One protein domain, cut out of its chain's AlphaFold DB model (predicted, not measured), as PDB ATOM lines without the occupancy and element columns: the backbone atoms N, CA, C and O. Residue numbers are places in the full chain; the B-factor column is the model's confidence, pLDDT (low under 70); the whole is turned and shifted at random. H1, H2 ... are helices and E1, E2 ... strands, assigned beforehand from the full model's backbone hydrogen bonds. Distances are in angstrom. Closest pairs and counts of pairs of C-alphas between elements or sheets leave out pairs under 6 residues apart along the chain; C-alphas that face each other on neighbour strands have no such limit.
ATOM      1  N   ASP A 468     -49.188  56.134 -10.326       87.31
ATOM      2  CA  ASP A 468     -48.689  57.165 -11.234       87.31
ATOM      3  C   ASP A 468     -47.167  56.995 -11.487       87.31
ATOM      4  O   ASP A 468     -46.686  57.206 -12.602       87.31
ATOM      5  N   ALA A 469     -46.403  56.519 -10.490       86.25
ATOM      6  CA  ALA A 469     -44.991  56.152 -10.650       86.25
ATOM      7  C   ALA A 469     -44.771  54.871 -11.483       86.25
ATOM      8  O   ALA A 469     -43.787  54.787 -12.220       86.25
ATOM      9  N   LEU A 470     -45.668  53.884 -11.393       88.69
ATOM     10  CA  LEU A 470     -45.594  52.654 -12.189       88.69
ATOM     11  C   LEU A 470     -46.027  52.887 -13.646       88.69
ATOM     12  O   LEU A 470     -45.361  52.400 -14.558       88.69
ATOM     13  N   GLU A 471     -47.080  53.679 -13.869       91.81
ATOM     14  CA  GLU A 471     -47.466  54.166 -15.200       91.81
ATOM     15  C   GLU A 471     -46.296  54.948 -15.830       91.81
ATOM     16  O   GLU A 471     -45.913  54.667 -16.964       91.81
ATOM     17  N   SER A 472     -45.634  55.833 -15.070       90.12
ATOM     18  CA  SER A 472     -44.433  56.553 -15.531       90.12
ATOM     19  C   SER A 472     -43.286  55.615 -15.939       90.12
ATOM     20  O   SER A 472     -42.651  55.841 -16.969       90.12
ATOM     21  N   HIS A 473     -43.026  54.549 -15.169       89.81
ATOM     22  CA  HIS A 473     -42.012  53.536 -15.499       89.81
ATOM     23  C   HIS A 473     -42.343  52.807 -16.808       89.81
ATOM     24  O   HIS A 473     -41.507  52.747 -17.708       89.81
ATOM     25  N   PHE A 474     -43.578  52.323 -16.968       91.25
ATOM     26  CA  PHE A 474     -43.998  51.651 -18.201       91.25
ATOM     27  C   PHE A 474     -44.001  52.579 -19.423       91.25
ATOM     28  O   PHE A 474     -43.562  52.156 -20.489       91.25
ATOM     29  N   ILE A 475     -44.417  53.842 -19.285       93.62
ATOM     30  CA  ILE A 475     -44.320  54.845 -20.359       93.62
ATOM     31  C   ILE A 475     -42.857  55.027 -20.787       93.62
ATOM     32  O   ILE A 475     -42.564  55.037 -21.983       93.62
ATOM     33  N   CYS A 476     -41.923  55.096 -19.833       90.44
ATOM     34  CA  CYS A 476     -40.496  55.188 -20.138       90.44
ATOM     35  C   CYS A 476     -39.956  53.933 -20.838       90.44
ATOM     36  O   CYS A 476     -39.200  54.071 -21.796       90.44
ATOM     37  N   GLU A 477     -40.367  52.727 -20.436       90.75
ATOM     38  CA  GLU A 477     -39.997  51.478 -21.120       90.75
ATOM     39  C   GLU A 477     -40.564  51.404 -22.549       90.75
ATOM     40  O   GLU A 477     -39.841  51.057 -23.481       90.75
ATOM     41  N   ILE A 478     -41.823  51.805 -22.764       93.00
ATOM     42  CA  ILE A 478     -42.463  51.869 -24.093       93.00
ATOM     43  C   ILE A 478     -41.728  52.872 -25.005       93.00
ATOM     44  O   ILE A 478     -41.466  52.583 -26.177       93.00
ATOM     45  N   LEU A 479     -41.318  54.022 -24.461       93.25
ATOM     46  CA  LEU A 479     -40.485  55.009 -25.158       93.25
ATOM     47  C   LEU A 479     -39.025  54.546 -25.323       93.25
ATOM     48  O   LEU A 479     -38.355  54.969 -26.265       93.25
ATOM     49  N   ALA A 480     -38.501  53.669 -24.466       90.44
ATOM     50  CA  ALA A 480     -37.150  53.111 -24.576       90.44
ATOM     51  C   ALA A 480     -37.059  51.956 -25.590       90.44
ATOM     52  O   ALA A 480     -36.019  51.825 -26.245       90.44
ATOM     53  N   ALA A 481     -38.152  51.205 -25.756       93.00
ATOM     54  CA  ALA A 481     -38.292  49.957 -26.505       93.00
ATOM     55  C   ALA A 481     -37.703  49.934 -27.926       93.00
ATOM     56  O   ALA A 481     -37.478  50.960 -28.579       93.00
ATOM     57  N   ASP A 482     -37.517  48.713 -28.429       93.62
ATOM     58  CA  ASP A 482     -37.191  48.442 -29.825       93.62
ATOM     59  C   ASP A 482     -38.483  48.229 -30.639       93.62
ATOM     60  O   ASP A 482     -39.221  47.264 -30.427       93.62
ATOM     61  N   TRP A 483     -38.758  49.173 -31.547       95.38
ATOM     62  CA  TRP A 483     -40.015  49.307 -32.295       95.38
ATOM     63  C   TRP A 483     -39.961  48.683 -33.695       95.38
ATOM     64  O   TRP A 483     -38.999  48.894 -34.437       95.38
ATOM     65  N   TYR A 484     -41.023  47.968 -34.070       95.25
ATOM     66  CA  TYR A 484     -41.173  47.249 -35.337       95.25
ATOM     67  C   TYR A 484     -42.576  47.418 -35.944       95.25
ATOM     68  O   TYR A 484     -43.536  47.693 -35.222       95.25
ATOM     69  N   ASP A 485     -42.707  47.217 -37.254       93.94
ATOM     70  CA  ASP A 485     -43.994  47.050 -37.942       93.94
ATOM     71  C   ASP A 485     -44.408  45.568 -38.074       93.94
ATOM     72  O   ASP A 485     -43.654  44.652 -37.735       93.94
ATOM     73  N   ALA A 486     -45.603  45.326 -38.622       91.19
ATOM     74  CA  ALA A 486     -46.120  43.990 -38.932       91.19
ATOM     75  C   ALA A 486     -45.265  43.165 -39.922       91.19
ATOM     76  O   ALA A 486     -45.452  41.954 -40.020       91.19
ATOM     77  N   SER A 487     -44.334  43.788 -40.657       91.81
ATOM     78  CA  SER A 487     -43.378  43.098 -41.536       91.81
ATOM     79  C   SER A 487     -42.060  42.736 -40.834       91.81
ATOM     80  O   SER A 487     -41.201  42.084 -41.427       91.81
ATOM     81  N   GLY A 488     -41.890  43.140 -39.569       90.38
ATOM     82  CA  GLY A 488     -40.660  42.964 -38.800       90.38
ATOM     83  C   GLY A 488     -39.566  43.987 -39.131       90.38
ATOM     84  O   GLY A 488     -38.431  43.830 -38.674       90.38
ATOM     85  N   GLN A 489     -39.875  45.039 -39.895       92.56
ATOM     86  CA  GLN A 489     -38.957  46.153 -40.129       92.56
ATOM     87  C   GLN A 489     -38.982  47.112 -38.937       92.56
ATOM     88  O   GLN A 489     -40.007  47.287 -38.285       92.56
ATOM     89  N   ARG A 490     -37.836  47.723 -38.622       93.94
ATOM     90  CA  ARG A 490     -37.695  48.624 -37.469       93.94
ATOM     91  C   ARG A 490     -38.251  50.008 -37.813       93.94
ATOM     92  O   ARG A 490     -37.833  50.585 -38.815       93.94
ATOM     93  N   ILE A 491     -39.139  50.540 -36.977       93.44
ATOM     94  CA  ILE A 491     -39.836  51.816 -37.213       93.44
ATOM     95  C   ILE A 491     -39.467  52.889 -36.182       93.44
ATOM     96  O   ILE A 491     -38.757  52.630 -35.208       93.44
ATOM     97  N   GLU A 492     -39.940  54.113 -36.419       90.88
ATOM     98  CA  GLU A 492     -39.864  55.203 -35.447       90.88
ATOM     99  C   GLU A 492     -40.736  54.921 -34.212       90.88
ATOM    100  O   GLU A 492     -41.712  54.168 -34.260       90.88
ATOM    101  N   LYS A 493     -40.345  55.517 -33.085       90.69
ATOM    102  CA  LYS A 493     -40.992  55.351 -31.783       90.69
ATOM    103  C   LYS A 493     -42.340  56.075 -31.724       90.69
ATOM    104  O   LYS A 493     -42.621  56.969 -32.519       90.69
ATOM    105  N   CYS A 494     -43.171  55.693 -30.761       90.62
ATOM    106  CA  CYS A 494     -44.429  56.375 -30.473       90.62
ATOM    107  C   CYS A 494     -44.231  57.785 -29.885       90.62
ATOM    108  O   CYS A 494     -43.166  58.107 -29.349       90.62
ATOM    109  N   SER A 495     -45.286  58.605 -29.908       91.00
ATOM    110  CA  SER A 495     -45.336  59.827 -29.090       91.00
ATOM    111  C   SER A 495     -45.556  59.503 -27.603       91.00
ATOM    112  O   SER A 495     -45.920  58.380 -27.248       91.00
ATOM    113  N   ILE A 496     -45.372  60.489 -26.716       90.00
ATOM    114  CA  ILE A 496     -45.660  60.319 -25.281       90.00
ATOM    115  C   ILE A 496     -47.159  60.086 -25.013       90.00
ATOM    116  O   ILE A 496     -47.500  59.218 -24.216       90.00
ATOM    117  N   ASP A 497     -48.050  60.758 -25.750       90.31
ATOM    118  CA  ASP A 497     -49.506  60.551 -25.660       90.31
ATOM    119  C   ASP A 497     -49.933  59.166 -26.175       90.31
ATOM    120  O   ASP A 497     -50.930  58.597 -25.734       90.31
ATOM    121  N   GLU A 498     -49.200  58.617 -27.145       91.62
ATOM    122  CA  GLU A 498     -49.401  57.257 -27.643       91.62
ATOM    123  C   GLU A 498     -48.877  56.229 -26.624       91.62
ATOM    124  O   GLU A 498     -49.579  55.262 -26.333       91.62
ATOM    125  N   ALA A 499     -47.716  56.474 -26.002       93.94
ATOM    126  CA  ALA A 499     -47.169  55.640 -24.927       93.94
ATOM    127  C   ALA A 499     -48.078  55.592 -23.685       93.94
ATOM    128  O   ALA A 499     -48.289  54.517 -23.129       93.94
ATOM    129  N   ASP A 500     -48.658  56.728 -23.280       92.38
ATOM    130  CA  ASP A 500     -49.626  56.832 -22.179       92.38
ATOM    131  C   ASP A 500     -50.866  55.954 -22.415       92.38
ATOM    132  O   ASP A 500     -51.242  55.140 -21.566       92.38
ATOM    133  N   LYS A 501     -51.457  56.053 -23.614       94.19
ATOM    134  CA  LYS A 501     -52.611  55.236 -24.016       94.19
ATOM    135  C   LYS A 501     -52.268  53.745 -24.067       94.19
ATOM    136  O   LYS A 501     -53.055  52.934 -23.581       94.19
ATOM    137  N   ILE A 502     -51.101  53.377 -24.611       94.81
ATOM    138  CA  ILE A 502     -50.622  51.984 -24.623       94.81
ATOM    139  C   ILE A 502     -50.457  51.473 -23.188       94.81
ATOM    140  O   ILE A 502     -50.990  50.416 -22.867       94.81
ATOM    141  N   CYS A 503     -49.784  52.228 -22.314       94.69
ATOM    142  CA  CYS A 503     -49.571  51.866 -20.912       94.69
ATOM    143  C   CYS A 503     -50.896  51.586 -20.190       94.69
ATOM    144  O   CYS A 503     -51.071  50.524 -19.591       94.69
ATOM    145  N   LYS A 504     -51.865  52.502 -20.301       93.50
ATOM    146  CA  LYS A 504     -53.185  52.352 -19.670       93.50
ATOM    147  C   LYS A 504     -53.954  51.154 -20.222       93.50
ATOM    148  O   LYS A 504     -54.536  50.410 -19.435       93.50
ATOM    149  N   GLN A 505     -53.892  50.903 -21.531       95.06
ATOM    150  CA  GLN A 505     -54.535  49.729 -22.126       95.06
ATOM    151  C   GLN A 505     -53.856  48.412 -21.717       95.06
ATOM    152  O   GLN A 505     -54.550  47.435 -21.455       95.06
ATOM    153  N   VAL A 506     -52.523  48.382 -21.599       93.56
ATOM    154  CA  VAL A 506     -51.767  47.219 -21.097       93.56
ATOM    155  C   VAL A 506     -52.159  46.903 -19.654       93.56
ATOM    156  O   VAL A 506     -52.491  45.758 -19.360       93.56
ATOM    157  N   VAL A 507     -52.186  47.902 -18.764       92.88
ATOM    158  CA  VAL A 507     -52.581  47.709 -17.355       92.88
ATOM    159  C   VAL A 507     -54.049  47.278 -17.245       92.88
ATOM    160  O   VAL A 507     -54.353  46.361 -16.481       92.88
ATOM    161  N   GLN A 508     -54.951  47.869 -18.037       92.81
ATOM    162  CA  GLN A 508     -56.366  47.486 -18.072       92.81
ATOM    163  C   GLN A 508     -56.564  46.042 -18.556       92.81
ATOM    164  O   GLN A 508     -57.307  45.289 -17.929       92.81
ATOM    165  N   ASN A 509     -55.897  45.644 -19.642       92.50
ATOM    166  CA  ASN A 509     -56.003  44.291 -20.191       92.50
ATOM    167  C   ASN A 509     -55.429  43.265 -19.205       92.50
ATOM    168  O   ASN A 509     -56.084  42.270 -18.909       92.50
ATOM    169  N   LEU A 510     -54.279  43.563 -18.589       91.19
ATOM    170  CA  LEU A 510     -53.689  42.726 -17.544       91.19
ATOM    171  C   LEU A 510     -54.617  42.553 -16.333       91.19
ATOM    172  O   LEU A 510     -54.681  41.468 -15.758       91.19
ATOM    173  N   GLN A 511     -55.338  43.606 -15.939       90.88
ATOM    174  CA  GLN A 511     -56.319  43.542 -14.856       90.88
ATOM    175  C   GLN A 511     -57.558  42.724 -15.246       90.88
ATOM    176  O   GLN A 511     -58.082  41.996 -14.407       90.88
ATOM    177  N   ALA A 512     -58.013  42.818 -16.498       91.19
ATOM    178  CA  ALA A 512     -59.176  42.089 -17.004       91.19
ATOM    179  C   ALA A 512     -58.905  40.591 -17.245       91.19
ATOM    180  O   ALA A 512     -59.799  39.770 -17.051       91.19
ATOM    181  N   GLU A 513     -57.682  40.229 -17.643       89.50
ATOM    182  CA  GLU A 513     -57.257  38.839 -17.882       89.50
ATOM    183  C   GLU A 513     -56.770  38.125 -16.603       89.50
ATOM    184  O   GLU A 513     -56.631  36.901 -16.584       89.50
ATOM    185  N   SER A 514     -56.527  38.859 -15.513       88.56
ATOM    186  CA  SER A 514     -56.088  38.275 -14.241       88.56
ATOM    187  C   SER A 514     -57.256  37.697 -13.437       88.56
ATOM    188  O   SER A 514     -58.200  38.396 -13.081       88.56
ATOM    189  N   SER A 515     -57.150  36.421 -13.062       88.56
ATOM    190  CA  SER A 515     -58.187  35.679 -12.327       88.56
ATOM    191  C   SER A 515     -58.449  36.167 -10.895       88.56
ATOM    192  O   SER A 515     -59.451  35.781 -10.296       88.56
ATOM    193  N   SER A 516     -57.555  36.979 -10.321       88.25
ATOM    194  CA  SER A 516     -57.728  37.605  -9.005       88.25
ATOM    195  C   SER A 516     -56.863  38.865  -8.850       88.25
ATOM    196  O   SER A 516     -55.996  39.157  -9.679       88.25
ATOM    197  N   THR A 517     -57.062  39.608  -7.758       85.00
ATOM    198  CA  THR A 517     -56.226  40.760  -7.375       85.00
ATOM    199  C   THR A 517     -54.768  40.380  -7.108       85.00
ATOM    200  O   THR A 517     -53.857  41.157  -7.387       85.00
ATOM    201  N   GLU A 518     -54.536  39.171  -6.611       86.44
ATOM    202  CA  GLU A 518     -53.219  38.617  -6.293       86.44
ATOM    203  C   GLU A 518     -52.502  38.218  -7.585       86.44
ATOM    204  O   GLU A 518     -51.350  38.595  -7.793       86.44
ATOM    205  N   ALA A 519     -53.220  37.544  -8.492       86.44
ATOM    206  CA  ALA A 519     -52.761  37.235  -9.843       86.44
ATOM    207  C   ALA A 519     -52.360  38.504 -10.611       86.44
ATOM    208  O   ALA A 519     -51.269  38.563 -11.177       86.44
ATOM    209  N   PHE A 520     -53.198  39.547 -10.562       90.69
ATOM    210  CA  PHE A 520     -52.898  40.843 -11.168       90.69
ATOM    211  C   PHE A 520     -51.605  41.444 -10.613       90.69
ATOM    212  O   PHE A 520     -50.734  41.821 -11.389       90.69
ATOM    213  N   LEU A 521     -51.436  41.491  -9.287       89.31
ATOM    214  CA  LEU A 521     -50.230  42.048  -8.667       89.31
ATOM    215  C   LEU A 521     -48.966  41.226  -8.972       89.31
ATOM    216  O   LEU A 521     -47.907  41.815  -9.189       89.31
ATOM    217  N   ILE A 522     -49.066  39.894  -9.050       87.00
ATOM    218  CA  ILE A 522     -47.962  39.021  -9.482       87.00
ATOM    219  C   ILE A 522     -47.577  39.346 -10.930       87.00
ATOM    220  O   ILE A 522     -46.421  39.685 -11.189       87.00
ATOM    221  N   ASN A 523     -48.540  39.325 -11.853       88.44
ATOM    222  CA  ASN A 523     -48.315  39.600 -13.273       88.44
ATOM    223  C   ASN A 523     -47.755  41.017 -13.505       88.44
ATOM    224  O   ASN A 523     -46.790  41.200 -14.245       88.44
ATOM    225  N   LEU A 524     -48.303  42.017 -12.814       90.56
ATOM    226  CA  LEU A 524     -47.861  43.411 -12.863       90.56
ATOM    227  C   LEU A 524     -46.419  43.566 -12.350       90.56
ATOM    228  O   LEU A 524     -45.623  44.286 -12.954       90.56
ATOM    229  N   SER A 525     -46.055  42.850 -11.278       86.75
ATOM    230  CA  SER A 525     -44.680  42.837 -10.759       86.75
ATOM    231  C   SER A 525     -43.688  42.157 -11.712       86.75
ATOM    232  O   SER A 525     -42.546  42.604 -11.818       86.75
ATOM    233  N   ALA A 526     -44.129  41.137 -12.458       84.44
ATOM    234  CA  ALA A 526     -43.327  40.487 -13.490       84.44
ATOM    235  C   ALA A 526     -43.034  41.445 -14.656       84.44
ATOM    236  O   ALA A 526     -41.875  41.610 -15.027       84.44
ATOM    237  N   LEU A 527     -44.040  42.160 -15.177       87.06
ATOM    238  CA  LEU A 527     -43.822  43.174 -16.220       87.06
ATOM    239  C   LEU A 527     -42.909  44.313 -15.746       87.06
ATOM    240  O   LEU A 527     -42.037  44.751 -16.493       87.06
ATOM    241  N   ALA A 528     -43.074  44.775 -14.501       85.44
ATOM    242  CA  ALA A 528     -42.237  45.828 -13.923       85.44
ATOM    243  C   ALA A 528     -40.767  45.396 -13.755       85.44
ATOM    244  O   ALA A 528     -39.864  46.214 -13.935       85.44
ATOM    245  N   GLY A 529     -40.522  44.119 -13.434       75.50
ATOM    246  CA  GLY A 529     -39.182  43.532 -13.324       75.50
ATOM    247  C   GLY A 529     -38.570  43.060 -14.649       75.50
ATOM    248  O   GLY A 529     -37.352  42.915 -14.732       75.50
ATOM    249  N   GLY A 530     -39.376  42.841 -15.690       66.06
ATOM    250  CA  GLY A 530     -38.936  42.278 -16.972       66.06
ATOM    251  C   GLY A 530     -37.807  43.017 -17.712       66.06
ATOM    252  O   GLY A 530     -36.982  42.331 -18.318       66.06
ATOM    253  N   PRO A 531     -37.678  44.359 -17.625       60.06
ATOM    254  CA  PRO A 531     -36.548  45.097 -18.199       60.06
ATOM    255  C   PRO A 531     -35.157  44.728 -17.643       60.06
ATOM    256  O   PRO A 531     -34.130  45.137 -18.194       60.06
ATOM    257  N   LEU A 532     -35.077  43.951 -16.555       59.94
ATOM    258  CA  LEU A 532     -33.815  43.477 -15.986       59.94
ATOM    259  C   LEU A 532     -33.095  42.510 -16.951       59.94
ATOM    260  O   LEU A 532     -33.322  41.304 -16.928       59.94
ATOM    261  N   MET A 533     -32.145  43.065 -17.719       53.19
ATOM    262  CA  MET A 533     -31.283  42.428 -18.741       53.19
ATOM    263  C   MET A 533     -31.884  42.278 -20.151       53.19
ATOM    264  O   MET A 533     -31.187  41.799 -21.050       53.19
ATOM    265  N   THR A 534     -33.120  42.719 -20.396       68.88
ATOM    266  CA  THR A 534     -33.821  42.511 -21.678       68.88
ATOM    267  C   THR A 534     -34.715  43.695 -22.028       68.88
ATOM    268  O   THR A 534     -35.418  44.216 -21.175       68.88
ATOM    269  N   ARG A 535     -34.704  44.140 -23.289       81.00
ATOM    270  CA  ARG A 535     -35.538  45.267 -23.740       81.00
ATOM    271  C   ARG A 535     -36.946  44.818 -24.113       81.00
ATOM    272  O   ARG A 535     -37.106  43.770 -24.737       81.00
ATOM    273  N   LEU A 536     -37.927  45.670 -23.823       90.31
ATOM    274  CA  LEU A 536     -39.265  45.604 -24.408       90.31
ATOM    275  C   LEU A 536     -39.180  45.707 -25.942       90.31
ATOM    276  O   LEU A 536     -38.520  46.601 -26.485       90.31
ATOM    277  N   ARG A 537     -39.867  44.797 -26.636       92.69
ATOM    278  CA  ARG A 537     -40.149  44.881 -28.073       92.69
ATOM    279  C   ARG A 537     -41.581  45.366 -28.278       92.69
ATOM    280  O   ARG A 537     -42.512  44.818 -27.697       92.69
ATOM    281  N   MET A 538     -41.747  46.353 -29.152       95.06
ATOM    282  CA  MET A 538     -43.046  46.898 -29.548       95.06
ATOM    283  C   MET A 538     -43.284  46.624 -31.030       95.06
ATOM    284  O   MET A 538     -42.488  47.059 -31.859       95.06
ATOM    285  N   THR A 539     -44.375  45.945 -31.375       95.94
ATOM    286  CA  THR A 539     -44.778  45.715 -32.772       95.94
ATOM    287  C   THR A 539     -46.076  46.463 -33.057       95.94
ATOM    288  O   THR A 539     -47.104  46.149 -32.460       95.94
ATOM    289  N   ARG A 540     -46.065  47.439 -33.974       93.81
ATOM    290  CA  ARG A 540     -47.282  48.097 -34.473       93.81
ATOM    291  C   ARG A 540     -47.854  47.248 -35.616       93.81
ATOM    292  O   ARG A 540     -47.266  47.180 -36.695       93.81
ATOM    293  N   LEU A 541     -48.969  46.571 -35.350       89.38
ATOM    294  CA  LEU A 541     -49.615  45.626 -36.267       89.38
ATOM    295  C   LEU A 541     -50.411  46.353 -37.361       89.38
ATOM    296  O   LEU A 541     -50.283  46.040 -38.539       89.38
ATOM    297  N   GLU A 542     -51.201  47.349 -36.965       82.12
ATOM    298  CA  GLU A 542     -52.025  48.164 -37.861       82.12
ATOM    299  C   GLU A 542     -52.013  49.626 -37.400       82.12
ATOM    300  O   GLU A 542     -51.831  49.906 -36.212       82.12
ATOM    301  N   GLN A 543     -52.211  50.562 -38.334       71.00
ATOM    302  CA  GLN A 543     -52.239  51.998 -38.053       71.00
ATOM    303  C   GLN A 543     -53.290  52.716 -38.916       71.00
ATOM    304  O   GLN A 543     -53.050  53.031 -40.079       71.00
ATOM    305  N   GLY A 544     -54.451  52.995 -38.325       74.31
ATOM    306  CA  GLY A 544     -55.522  53.813 -38.899       74.31
ATOM    307  C   GLY A 544     -56.174  54.693 -37.828       74.31
ATOM    308  O   GLY A 544     -55.496  55.179 -36.925       74.31
ATOM    309  N   SER A 545     -57.501  54.855 -37.881       77.88
ATOM    310  CA  SER A 545     -58.287  55.463 -36.785       77.88
ATOM    311  C   SER A 545     -58.285  54.623 -35.499       77.88
ATOM    312  O   SER A 545     -58.653  55.107 -34.429       77.88
ATOM    313  N   ILE A 546     -57.841  53.372 -35.601       86.19
ATOM    314  CA  ILE A 546     -57.431  52.496 -34.510       86.19
ATOM    315  C   ILE A 546     -56.030  51.990 -34.875       86.19
ATOM    316  O   ILE A 546     -55.744  51.746 -36.050       86.19
ATOM    317  N   ALA A 547     -55.149  51.860 -33.891       90.38
ATOM    318  CA  ALA A 547     -53.876  51.171 -34.033       90.38
ATOM    319  C   ALA A 547     -53.804  50.001 -33.049       90.38
ATOM    320  O   ALA A 547     -54.211  50.118 -31.889       90.38
ATOM    321  N   HIS A 548     -53.272  48.883 -33.527       93.50
ATOM    322  CA  HIS A 548     -53.094  47.662 -32.750       93.50
ATOM    323  C   HIS A 548     -51.605  47.418 -32.516       93.50
ATOM    324  O   HIS A 548     -50.797  47.508 -33.442       93.50
ATOM    325  N   TYR A 549     -51.248  47.108 -31.274       95.00
ATOM    326  CA  TYR A 549     -49.874  46.934 -30.820       95.00
ATOM    327  C   TYR A 549     -49.736  45.583 -30.133       95.00
ATOM    328  O   TYR A 549     -50.609  45.173 -29.367       95.00
ATOM    329  N   GLU A 550     -48.610  44.923 -30.360       95.50
ATOM    330  CA  GLU A 550     -48.197  43.740 -29.623       95.50
ATOM    331  C   GLU A 550     -46.929  44.077 -28.836       95.50
ATOM    332  O   GLU A 550     -45.903  44.456 -29.405       95.50
ATOM    333  N   CYS A 551     -47.041  44.008 -27.512       93.50
ATOM    334  CA  CYS A 551     -46.016  44.421 -26.562       93.50
ATOM    335  C   CYS A 551     -45.388  43.150 -25.980       93.50
ATOM    336  O   CYS A 551     -46.090  42.353 -25.353       93.50
ATOM    337  N   HIS A 552     -44.095  42.934 -26.221       91.88
ATOM    338  CA  HIS A 552     -43.382  41.700 -25.876       91.88
ATOM    339  C   HIS A 552     -42.289  41.980 -24.842       91.88
ATOM    340  O   HIS A 552     -41.256  42.583 -25.152       91.88
ATOM    341  N   TRP A 553     -42.525  41.539 -23.605       89.75
ATOM    342  CA  TRP A 553     -41.517  41.517 -22.547       89.75
ATOM    343  C   TRP A 553     -40.876  40.139 -22.483       89.75
ATOM    344  O   TRP A 553     -41.549  39.108 -22.479       89.75
ATOM    345  N   LYS A 554     -39.555  40.137 -22.345       85.56
ATOM    346  CA  LYS A 554     -38.742  38.947 -22.130       85.56
ATOM    347  C   LYS A 554     -38.121  39.060 -20.743       85.56
ATOM    348  O   LYS A 554     -37.509  40.078 -20.439       85.56
ATOM    349  N   MET A 555     -38.276  38.037 -19.912       83.81
ATOM    350  CA  MET A 555     -37.623  37.906 -18.610       83.81
ATOM    351  C   MET A 555     -36.598  36.783 -18.673       83.81
ATOM    352  O   MET A 555     -36.896  35.717 -19.215       83.81
ATOM    353  N   ARG A 556     -35.411  36.972 -18.086       79.06
ATOM    354  CA  ARG A 556     -34.373  35.934 -18.087       79.06
ATOM    355  C   ARG A 556     -33.605  35.845 -16.771       79.06
ATOM    356  O   ARG A 556     -33.004  36.812 -16.317       79.06
ATOM    357  N   PHE A 557     -33.524  34.634 -16.221       80.06
ATOM    358  CA  PHE A 557     -32.691  34.299 -15.067       80.06
ATOM    359  C   PHE A 557     -31.765  33.121 -15.408       80.06
ATOM    360  O   PHE A 557     -32.136  31.949 -15.329       80.06
ATOM    361  N   GLY A 558     -30.539  33.435 -15.840       82.81
ATOM    362  CA  GLY A 558     -29.545  32.440 -16.257       82.81
ATOM    363  C   GLY A 558     -29.956  31.695 -17.532       82.81
ATOM    364  O   GLY A 558     -29.809  32.222 -18.639       82.81
ATOM    365  N   SER A 559     -30.443  30.462 -17.369       84.44
ATOM    366  CA  SER A 559     -31.017  29.621 -18.433       84.44
ATOM    367  C   SER A 559     -32.547  29.552 -18.410       84.44
ATOM    368  O   SER A 559     -33.125  28.957 -19.311       84.44
ATOM    369  N   ILE A 560     -33.199  30.115 -17.388       83.19
ATOM    370  CA  ILE A 560     -34.658  30.230 -17.324       83.19
ATOM    371  C   ILE A 560     -35.065  31.483 -18.092       83.19
ATOM    372  O   ILE A 560     -34.465  32.546 -17.911       83.19
ATOM    373  N   GLU A 561     -36.085  31.354 -18.927       82.44
ATOM    374  CA  GLU A 561     -36.628  32.425 -19.749       82.44
ATOM    375  C   GLU A 561     -38.158  32.373 -19.696       82.44
ATOM    376  O   GLU A 561     -38.740  31.290 -19.655       82.44
ATOM    377  N   GLY A 562     -38.799  33.538 -19.664       82.50
ATOM    378  CA  GLY A 562     -40.249  33.681 -19.744       82.50
ATOM    379  C   GLY A 562     -40.599  34.849 -20.655       82.50
ATOM    380  O   GLY A 562     -39.955  35.896 -20.586       82.50
ATOM    381  N   GLU A 563     -41.599  34.674 -21.509       86.19
ATOM    382  CA  GLU A 563     -42.062  35.707 -22.434       86.19
ATOM    383  C   GLU A 563     -43.513  36.079 -22.134       86.19
ATOM    384  O   GLU A 563     -44.336  35.218 -21.825       86.19
ATOM    385  N   PHE A 564     -43.810  37.374 -22.215       86.50
ATOM    386  CA  PHE A 564     -45.113  37.953 -21.919       86.50
ATOM    387  C   PHE A 564     -45.522  38.827 -23.099       86.50
ATOM    388  O   PHE A 564     -44.857  39.819 -23.401       86.50
ATOM    389  N   THR A 565     -46.618  38.457 -23.755       91.44
ATOM    390  CA  THR A 565     -47.158  39.169 -24.916       91.44
ATOM    391  C   THR A 565     -48.503  39.768 -24.542       91.44
ATOM    392  O   THR A 565     -49.450  39.024 -24.303       91.44
ATOM    393  N   ILE A 566     -48.605  41.097 -24.506       91.69
ATOM    394  CA  ILE A 566     -49.869  41.799 -24.242       91.69
ATOM    395  C   ILE A 566     -50.219  42.638 -25.460       91.69
ATOM    396  O   ILE A 566     -49.399  43.406 -25.970       91.69
ATOM    397  N   ARG A 567     -51.455  42.494 -25.932       92.75
ATOM    398  CA  ARG A 567     -51.982  43.302 -27.030       92.75
ATOM    399  C   ARG A 567     -52.639  44.557 -26.481       92.75
ATOM    400  O   ARG A 567     -53.391  44.490 -25.511       92.75
ATOM    401  N   ALA A 568     -52.366  45.687 -27.117       92.69
ATOM    402  CA  ALA A 568     -52.986  46.970 -26.822       92.69
ATOM    403  C   ALA A 568     -53.674  47.514 -28.078       92.69
ATOM    404  O   ALA A 568     -53.183  47.356 -29.196       92.69
ATOM    405  N   THR A 569     -54.809  48.175 -27.883       92.56
ATOM    406  CA  THR A 569     -55.608  48.803 -28.937       92.56
ATOM    407  C   THR A 569     -55.772  50.267 -28.575       92.56
ATOM    408  O   THR A 569     -56.291  50.573 -27.506       92.56
ATOM    409  N   VAL A 570     -55.322  51.175 -29.440       90.50
ATOM    410  CA  VAL A 570     -55.388  52.621 -29.196       90.50
ATOM    411  C   VAL A 570     -56.194  53.289 -30.294       90.50
ATOM    412  O   VAL A 570     -55.909  53.123 -31.478       90.50
ATOM    413  N   HIS A 571     -57.188  54.077 -29.900       85.19
ATOM    414  CA  HIS A 571     -58.001  54.847 -30.832       85.19
ATOM    415  C   HIS A 571     -57.312  56.183 -31.165       85.19
ATOM    416  O   HIS A 571     -56.951  56.971 -30.284       85.19
ATOM    417  N   HIS A 572     -57.159  56.427 -32.465       70.19
ATOM    418  CA  HIS A 572     -56.594  57.625 -33.091       70.19
ATOM    419  C   HIS A 572     -57.666  58.286 -33.979       70.19
ATOM    420  O   HIS A 572     -57.452  58.553 -35.159       70.19
TER     421      HIS A 572
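What this domain is: This is residues 468 to 572 of the 626 residues of the protein "ARS-binding protein 2" of Lachnellula cervina (UniProt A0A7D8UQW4). A twisted four-stranded sheet, drawn out by the long hairpin E3 and E4, has H2 and H3 over one face as two layers; H1 packs crosswise on H2 and only grazes the sheet. The 105 printed residues run H1 E1 H2 H3 E2 E3 E4, and the mixed sheet has the order E1 E2 E3 E4. The class is mixed, helices and strands; the whole is compact, with radius of gyration of the C-alphas 13.5 A and spans of 36 by 30 by 23 A.

Where its parts are: Find C-alpha 468 at (-48.689, 57.165, -11.234), where H1 begins, residues 468 to 480, 18.1 A long. Next come E1, residues 482 to 485, H2, residues 496 to 513, 25.5 A, and H3, residues 517 to 529, 18.3 A. Then read E2, residues 537 to 543, E3, residues 546 to 557, 36.3 A, and E4, residues 560 to 571, 36.5 A, ending at (-58.001, 54.847, -30.832).

How they stand to each other: E2 E3 E4 form a meander, each strand the antiparallel neighbour of the one before: look for N 539 and O 550 at 2.9 A, and N 551 and O 566 at 2.9 A. E1 is parallel to E2, N 484 to O 538 2.8 A; with H2 and H3 between, they make a strand-helix-strand unit. H2 is over E4, C-alphas 505 and 568 closest at 5.7 A. H3 runs across the strands, 77 degrees to E3 on the local plane. H1 touches H2 at a steep tilt of 65 degrees, C-alphas 475 and 499 closest at 5.4 A. In H1, H2 and H3 every O i to N i+4 pair is within hydrogen-bond range.

The domain as a whole: C-alphas 545 and 558, the farthest apart, are 42.2 A apart. The printed part has no cut and no long link. Residues 530 to 534 are under pLDDT 70.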